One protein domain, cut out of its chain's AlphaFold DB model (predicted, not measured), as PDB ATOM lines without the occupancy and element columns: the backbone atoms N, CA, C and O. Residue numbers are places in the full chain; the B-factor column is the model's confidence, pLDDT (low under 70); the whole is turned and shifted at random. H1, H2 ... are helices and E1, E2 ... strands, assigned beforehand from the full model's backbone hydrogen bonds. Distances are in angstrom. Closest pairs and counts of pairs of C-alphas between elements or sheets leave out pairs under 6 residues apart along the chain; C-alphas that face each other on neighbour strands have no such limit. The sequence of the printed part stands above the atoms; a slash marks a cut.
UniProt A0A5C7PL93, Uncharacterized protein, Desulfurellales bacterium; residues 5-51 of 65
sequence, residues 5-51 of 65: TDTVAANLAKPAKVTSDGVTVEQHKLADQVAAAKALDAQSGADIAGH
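Overview. This is residues 5 to 51 of the 65 residues of an uncharacterized protein of Desulfurellales bacterium (UniProt A0A5C7PL93). A long helical arm, H2, sticks out with residues 31 to 51 from a small two-stranded hairpin, E1 and E2, while a short helix, H1, lies apart from both E2 and H2. The printed part has 47 residues, in the order H1, E1, E2, H2, with an antiparallel sheet E1 - E2; the class is mixed, helices and strands. It is extended, with a radius of gyration of the C-alphas of 15.8 A, and flat, spanning 49 by 29 by 13 A.

Along the chain. H1, residues 5 to 12, begins at C-alpha 5 (165.421, 205.102, 217.467) and is 10.7 A long. E1 is residues 17 to 20 and E2 residues 23 to 26. H2, residues 30 to 51, runs 32.6 A to C-alpha 51 (148.583, 172.848, 224.741).

Arrangement. E1 and E2 form a hairpin, antiparallel at 167 degrees; N 18 and O 25 are within hydrogen-bond range at 3.0 A. E1 and H2 are apart. Every O i to N i+4 pair is within range in H1, and 17 of 18 in H2.

Size, cuts and confidence. The farthest C-alphas, Asp 21 and His 51, are 49.5 A apart. The printed part has no cut, and its three links are tight. Mean pLDDT of the printed part is 70.1; 19 residues are under 70, among them 45 to 51.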
ATOM      1  N   THR A   5     165.618 203.660 217.292       65.69
ATOM      2  CA  THR A   5     165.421 205.102 217.467       65.69
ATOM      3  C   THR A   5     165.486 205.874 216.148       65.69
ATOM      4  O   THR A   5     164.682 206.782 215.935       65.69
ATOM      5  N   ASP A   6     166.379 205.488 215.234       68.00
ATOM      6  CA  ASP A   6     166.567 206.167 213.944       68.00
ATOM      7  C   ASP A   6     165.347 205.963 213.034       68.00
ATOM      8  O   ASP A   6     164.899 206.876 212.335       68.00
ATOM      9  N   THR A   7     164.760 204.763 213.081       69.31
ATOM     10  CA  THR A   7     163.579 204.404 212.287       69.31
ATOM     11  C   THR A   7     162.317 205.098 212.799       69.31
ATOM     12  O   THR A   7     161.487 205.527 211.996       69.31
ATOM     13  N   VAL A   8     162.183 205.287 214.117       68.06
ATOM     14  CA  VAL A   8     161.072 206.043 214.718       68.06
ATOM     15  C   VAL A   8     161.138 207.521 214.329       68.06
ATOM     16  O   VAL A   8     160.118 208.080 213.926       68.06
ATOM     17  N   ALA A   9     162.322 208.142 214.361       70.56
ATOM     18  CA  ALA A   9     162.498 209.536 213.945       70.56
ATOM     19  C   ALA A   9     162.163 209.744 212.457       70.56
ATOM     20  O   ALA A   9     161.429 210.668 212.103       70.56
ATOM     21  N   ALA A  10     162.623 208.840 211.586       71.19
ATOM     22  CA  ALA A  10     162.308 208.881 210.158       71.19
ATOM     23  C   ALA A  10     160.811 208.671 209.865       71.19
ATOM     24  O   ALA A  10     160.285 209.227 208.902       71.19
ATOM     25  N   ASN A  11     160.112 207.881 210.684       67.25
ATOM     26  CA  ASN A  11     158.674 207.646 210.544       67.25
ATOM     27  C   ASN A  11     157.817 208.788 211.106       67.25
ATOM     28  O   ASN A  11     156.716 208.995 210.605       67.25
ATOM     29  N   LEU A  12     158.313 209.534 212.098       65.25
ATOM     30  CA  LEU A  12     157.682 210.757 212.611       65.25
ATOM     31  C   LEU A  12     157.770 211.926 211.621       65.25
ATOM     32  O   LEU A  12     156.883 212.772 211.597       65.25
ATOM     33  N   ALA A  13     158.824 211.974 210.803       72.62
ATOM     34  CA  ALA A  13     159.019 213.026 209.806       72.62
ATOM     35  C   ALA A  13     158.122 212.875 208.561       72.62
ATOM     36  O   ALA A  13     158.054 213.788 207.736       72.62
ATOM     37  N   LYS A  14     157.457 211.726 208.391       72.31
ATOM     38  CA  LYS A  14     156.611 211.454 207.227       72.31
ATOM     39  C   LYS A  14     155.185 211.976 207.443       72.31
ATOM     40  O   LYS A  14     154.663 211.905 208.554       72.31
ATOM     41  N   PRO A  15     154.535 212.495 206.389       65.19
ATOM     42  CA  PRO A  15     153.145 212.929 206.460       65.19
ATOM     43  C   PRO A  15     152.215 211.750 206.774       65.19
ATOM     44  O   PRO A  15     152.286 210.701 206.139       65.19
ATOM     45  N   ALA A  16     151.293 211.959 207.719       66.88
ATOM     46  CA  ALA A  16     150.352 210.936 208.183       66.88
ATOM     47  C   ALA A  16     149.402 210.422 207.085       66.88
ATOM     48  O   ALA A  16     148.845 209.331 207.197       66.88
ATOM     49  N   LYS A  17     149.208 211.212 206.025       64.69
ATOM     50  CA  LYS A  17     148.400 210.863 204.862       64.69
ATOM     51  C   LYS A  17     149.043 211.449 203.615       64.69
ATOM     52  O   LYS A  17     149.270 212.656 203.549       64.69
ATOM     53  N   VAL A  18     149.310 210.598 202.632       71.62
ATOM     54  CA  VAL A  18     149.760 211.005 201.298       71.62
ATOM     55  C   VAL A  18     148.714 210.545 200.301       71.62
ATOM     56  O   VAL A  18     148.361 209.370 200.262       71.62
ATOM     57  N   THR A  19     148.210 211.477 199.502       65.50
ATOM     58  CA  THR A  19     147.404 211.169 198.321       65.50
ATOM     59  C   THR A  19     148.264 211.456 197.098       65.50
ATOM     60  O   THR A  19     148.668 212.596 196.891       65.50
ATOM     61  N   SER A  20     148.583 210.425 196.319       63.84
ATOM     62  CA  SER A  20     149.317 210.562 195.056       63.84
ATOM     63  C   SER A  20     148.620 209.707 194.007       63.84
ATOM     64  O   SER A  20     148.349 208.535 194.252       63.84
ATOM     65  N   ASP A  21     148.275 210.313 192.872       72.00
ATOM     66  CA  ASP A  21     147.688 209.656 191.692       72.00
ATOM     67  C   ASP A  21     146.439 208.792 191.961       72.00
ATOM     68  O   ASP A  21     146.216 207.761 191.330       72.00
ATOM     69  N   GLY A  22     145.602 209.212 192.916       72.38
ATOM     70  CA  GLY A  22     144.374 208.499 193.303       72.38
ATOM     71  C   GLY A  22     144.582 207.390 194.338       72.38
ATOM     72  O   GLY A  22     143.606 206.821 194.825       72.38
ATOM     73  N   VAL A  23     145.826 207.121 194.741       66.94
ATOM     74  CA  VAL A  23     146.151 206.201 195.832       66.94
ATOM     75  C   VAL A  23     146.334 207.001 197.115       66.94
ATOM     76  O   VAL A  23     147.173 207.896 197.213       66.94
ATOM     77  N   THR A  24     145.518 206.670 198.111       71.12
ATOM     78  CA  THR A  24     145.613 207.244 199.452       71.12
ATOM     79  C   THR A  24     146.366 206.273 200.349       71.12
ATOM     80  O   THR A  24     145.896 205.163 200.587       71.12
ATOM     81  N   VAL A  25     147.525 206.692 200.850       70.00
ATOM     82  CA  VAL A  25     148.316 205.937 201.825       70.00
ATOM     83  C   VAL A  25     148.207 206.649 203.170       70.00
ATOM     84  O   VAL A  25     148.626 207.801 203.303       70.00
ATOM     85  N   GLU A  26     147.620 205.976 204.159       73.31
ATOM     86  CA  GLU A  26     147.496 206.468 205.535       73.31
ATOM     87  C   GLU A  26     148.487 205.739 206.445       73.31
ATOM     88  O   GLU A  26     148.588 204.512 206.440       73.31
ATOM     89  N   GLN A  27     149.237 206.504 207.236       72.31
ATOM     90  CA  GLN A  27     150.121 205.966 208.256       72.31
ATOM     91  C   GLN A  27     149.326 205.792 209.555       72.31
ATOM     92  O   GLN A  27     148.861 206.765 210.151       72.31
ATOM     93  N   HIS A  28     149.177 204.549 210.016       71.38
ATOM     94  CA  HIS A  28     148.531 204.260 211.299       71.38
ATOM     95  C   HIS A  28     149.309 204.873 212.470       71.38
ATOM     96  O   HIS A  28     150.544 204.876 212.473       71.38
ATOM     97  N   LYS A  29     148.590 205.347 213.495       77.06
ATOM     98  CA  LYS A  29     149.201 205.910 214.706       77.06
ATOM     99  C   LYS A  29     149.989 204.829 215.446       77.06
ATOM    100  O   LYS A  29     149.579 203.672 215.493       77.06
ATOM    101  N   LEU A  30     151.083 205.224 216.100       76.38
ATOM    102  CA  LEU A  30     151.908 204.310 216.908       76.38
ATOM    103  C   LEU A  30     151.088 203.571 217.980       76.38
ATOM    104  O   LEU A  30     151.338 202.400 218.244       76.38
ATOM    105  N   ALA A  31     150.077 204.225 218.562       76.12
ATOM    106  CA  ALA A  31     149.177 203.605 219.536       76.12
ATOM    107  C   ALA A  31     148.401 202.413 218.947       76.12
ATOM    108  O   ALA A  31     148.311 201.364 219.587       76.12
ATOM    109  N   ASP A  32     147.908 202.548 217.715       75.94
ATOM    110  CA  ASP A  32     147.156 201.496 217.026       75.94
ATOM    111  C   ASP A  32     148.079 200.325 216.662       75.94
ATOM    112  O   ASP A  32     147.703 199.164 216.805       75.94
ATOM    113  N   GLN A  33     149.327 200.617 216.281       74.56
ATOM    114  CA  GLN A  33     150.348 199.599 216.015       74.56
ATOM    115  C   GLN A  33     150.703 198.800 217.280       74.56
ATOM    116  O   GLN A  33     150.820 197.578 217.227       74.56
ATOM    117  N   VAL A  34     150.824 199.466 218.435       78.56
ATOM    118  CA  VAL A  34     151.072 198.803 219.728       78.56
ATOM    119  C   VAL A  34     149.871 197.961 220.161       78.56
ATOM    120  O   VAL A  34     150.056 196.859 220.675       78.56
ATOM    121  N   ALA A  35     148.646 198.451 219.961       76.88
ATOM    122  CA  ALA A  35     147.436 197.687 220.255       76.88
ATOM    123  C   ALA A  35     147.338 196.426 219.379       76.88
ATOM    124  O   ALA A  35     147.059 195.346 219.900       76.88
ATOM    125  N   ALA A  36     147.644 196.543 218.083       75.19
ATOM    126  CA  ALA A  36     147.693 195.411 217.163       75.19
ATOM    127  C   ALA A  36     148.779 194.394 217.548       75.19
ATOM    128  O   ALA A  36     148.502 193.198 217.577       75.19
ATOM    129  N   ALA A  37     149.980 194.854 217.917       81.00
ATOM    130  CA  ALA A  37     151.053 193.977 218.387       81.00
ATOM    131  C   ALA A  37     150.642 193.210 219.654       81.00
ATOM    132  O   ALA A  37     150.753 191.990 219.706       81.00
ATOM    133  N   LYS A  38     150.054 193.903 220.638       80.12
ATOM    134  CA  LYS A  38     149.536 193.268 221.860       80.12
ATOM    135  C   LYS A  38     148.444 192.239 221.570       80.12
ATOM    136  O   LYS A  38     148.398 191.205 222.229       80.12
ATOM    137  N   ALA A  39     147.559 192.521 220.615       75.69
ATOM    138  CA  ALA A  39     146.524 191.581 220.203       75.69
ATOM    139  C   ALA A  39     147.119 190.344 219.513       75.69
ATOM    140  O   ALA A  39     146.696 189.231 219.813       75.69
ATOM    141  N   LEU A  40     148.132 190.522 218.658       81.19
ATOM    142  CA  LEU A  40     148.850 189.421 218.012       81.19
ATOM    143  C   LEU A  40     149.567 188.537 219.042       81.19
ATOM    144  O   LEU A  40     149.488 187.312 218.957       81.19
ATOM    145  N   ASP A  41     150.217 189.143 220.035       79.88
ATOM    146  CA  ASP A  41     150.891 188.423 221.118       79.88
ATOM    147  C   ASP A  41     149.884 187.653 221.982       79.88
ATOM    148  O   ASP A  41     150.109 186.492 222.329       79.88
ATOM    149  N   ALA A  42     148.742 188.271 222.296       71.00
ATOM    150  CA  ALA A  42     147.670 187.630 223.050       71.00
ATOM    151  C   ALA A  42     147.053 186.454 222.279       71.00
ATOM    152  O   ALA A  42     146.822 185.396 222.865       71.00
ATOM    153  N   GLN A  43     146.822 186.613 220.973       75.88
ATOM    154  CA  GLN A  43     146.310 185.554 220.108       75.88
ATOM    155  C   GLN A  43     147.320 184.411 219.957       75.88
ATOM    156  O   GLN A  43     146.971 183.259 220.190       75.88
ATOM    157  N   SER A  44     148.590 184.725 219.691       70.19
ATOM    158  CA  SER A  44     149.665 183.728 219.610       70.19
ATOM    159  C   SER A  44     149.828 182.971 220.933       70.19
ATOM    160  O   SER A  44     150.002 181.754 220.951       70.19
ATOM    161  N   GLY A  45     149.715 183.668 222.068       60.22
ATOM    162  CA  GLY A  45     149.705 183.050 223.393       60.22
ATOM    163  C   GLY A  45     148.484 182.156 223.629       60.22
ATOM    164  O   GLY A  45     148.612 181.103 224.257       60.22
ATOM    165  N   ALA A  46     147.315 182.531 223.105       61.25
ATOM    166  CA  ALA A  46     146.101 181.720 223.170       61.25
ATOM    167  C   ALA A  46     146.204 180.444 222.316       61.25
ATOM    168  O   ALA A  46     145.797 179.377 222.779       61.25
ATOM    169  N   ASP A  47     146.812 180.522 221.130       62.44
ATOM    170  CA  ASP A  47     147.055 179.365 220.260       62.44
ATOM    171  C   ASP A  47     148.029 178.369 220.913       62.44
ATOM    172  O   ASP A  47     147.780 177.161 220.942       62.44
ATOM    173  N   ILE A  48     149.090 178.869 221.555       58.75
ATOM    174  CA  ILE A  48     150.019 178.041 222.345       58.75
ATOM    175  C   ILE A  48     149.306 177.433 223.570       58.75
ATOM    176  O   ILE A  48     149.566 176.286 223.952       58.75
ATOM    177  N   ALA A  49     148.348 178.149 224.168       56.06
ATOM    178  CA  ALA A  49     147.545 177.672 225.294       56.06
ATOM    179  C   ALA A  49     146.533 176.560 224.929       56.06
ATOM    180  O   ALA A  49     145.969 175.928 225.829       56.06
ATOM    181  N   GLY A  50     146.355 176.220 223.647       56.03
ATOM    182  CA  GLY A  50     145.717 174.958 223.243       56.03
ATOM    183  C   GLY A  50     146.446 173.719 223.791       56.03
ATOM    184  O   GLY A  50     145.841 172.665 223.993       56.03
ATOM    185  N   HIS A  51     147.730 173.866 224.134       57.41
ATOM    186  CA  HIS A  51     148.583 172.848 224.741       57.41
ATOM    187  C   HIS A  51     148.966 173.205 226.185       57.41
ATOM    188  O   HIS A  51     150.127 173.077 226.566       57.41
TER     189      HIS A  51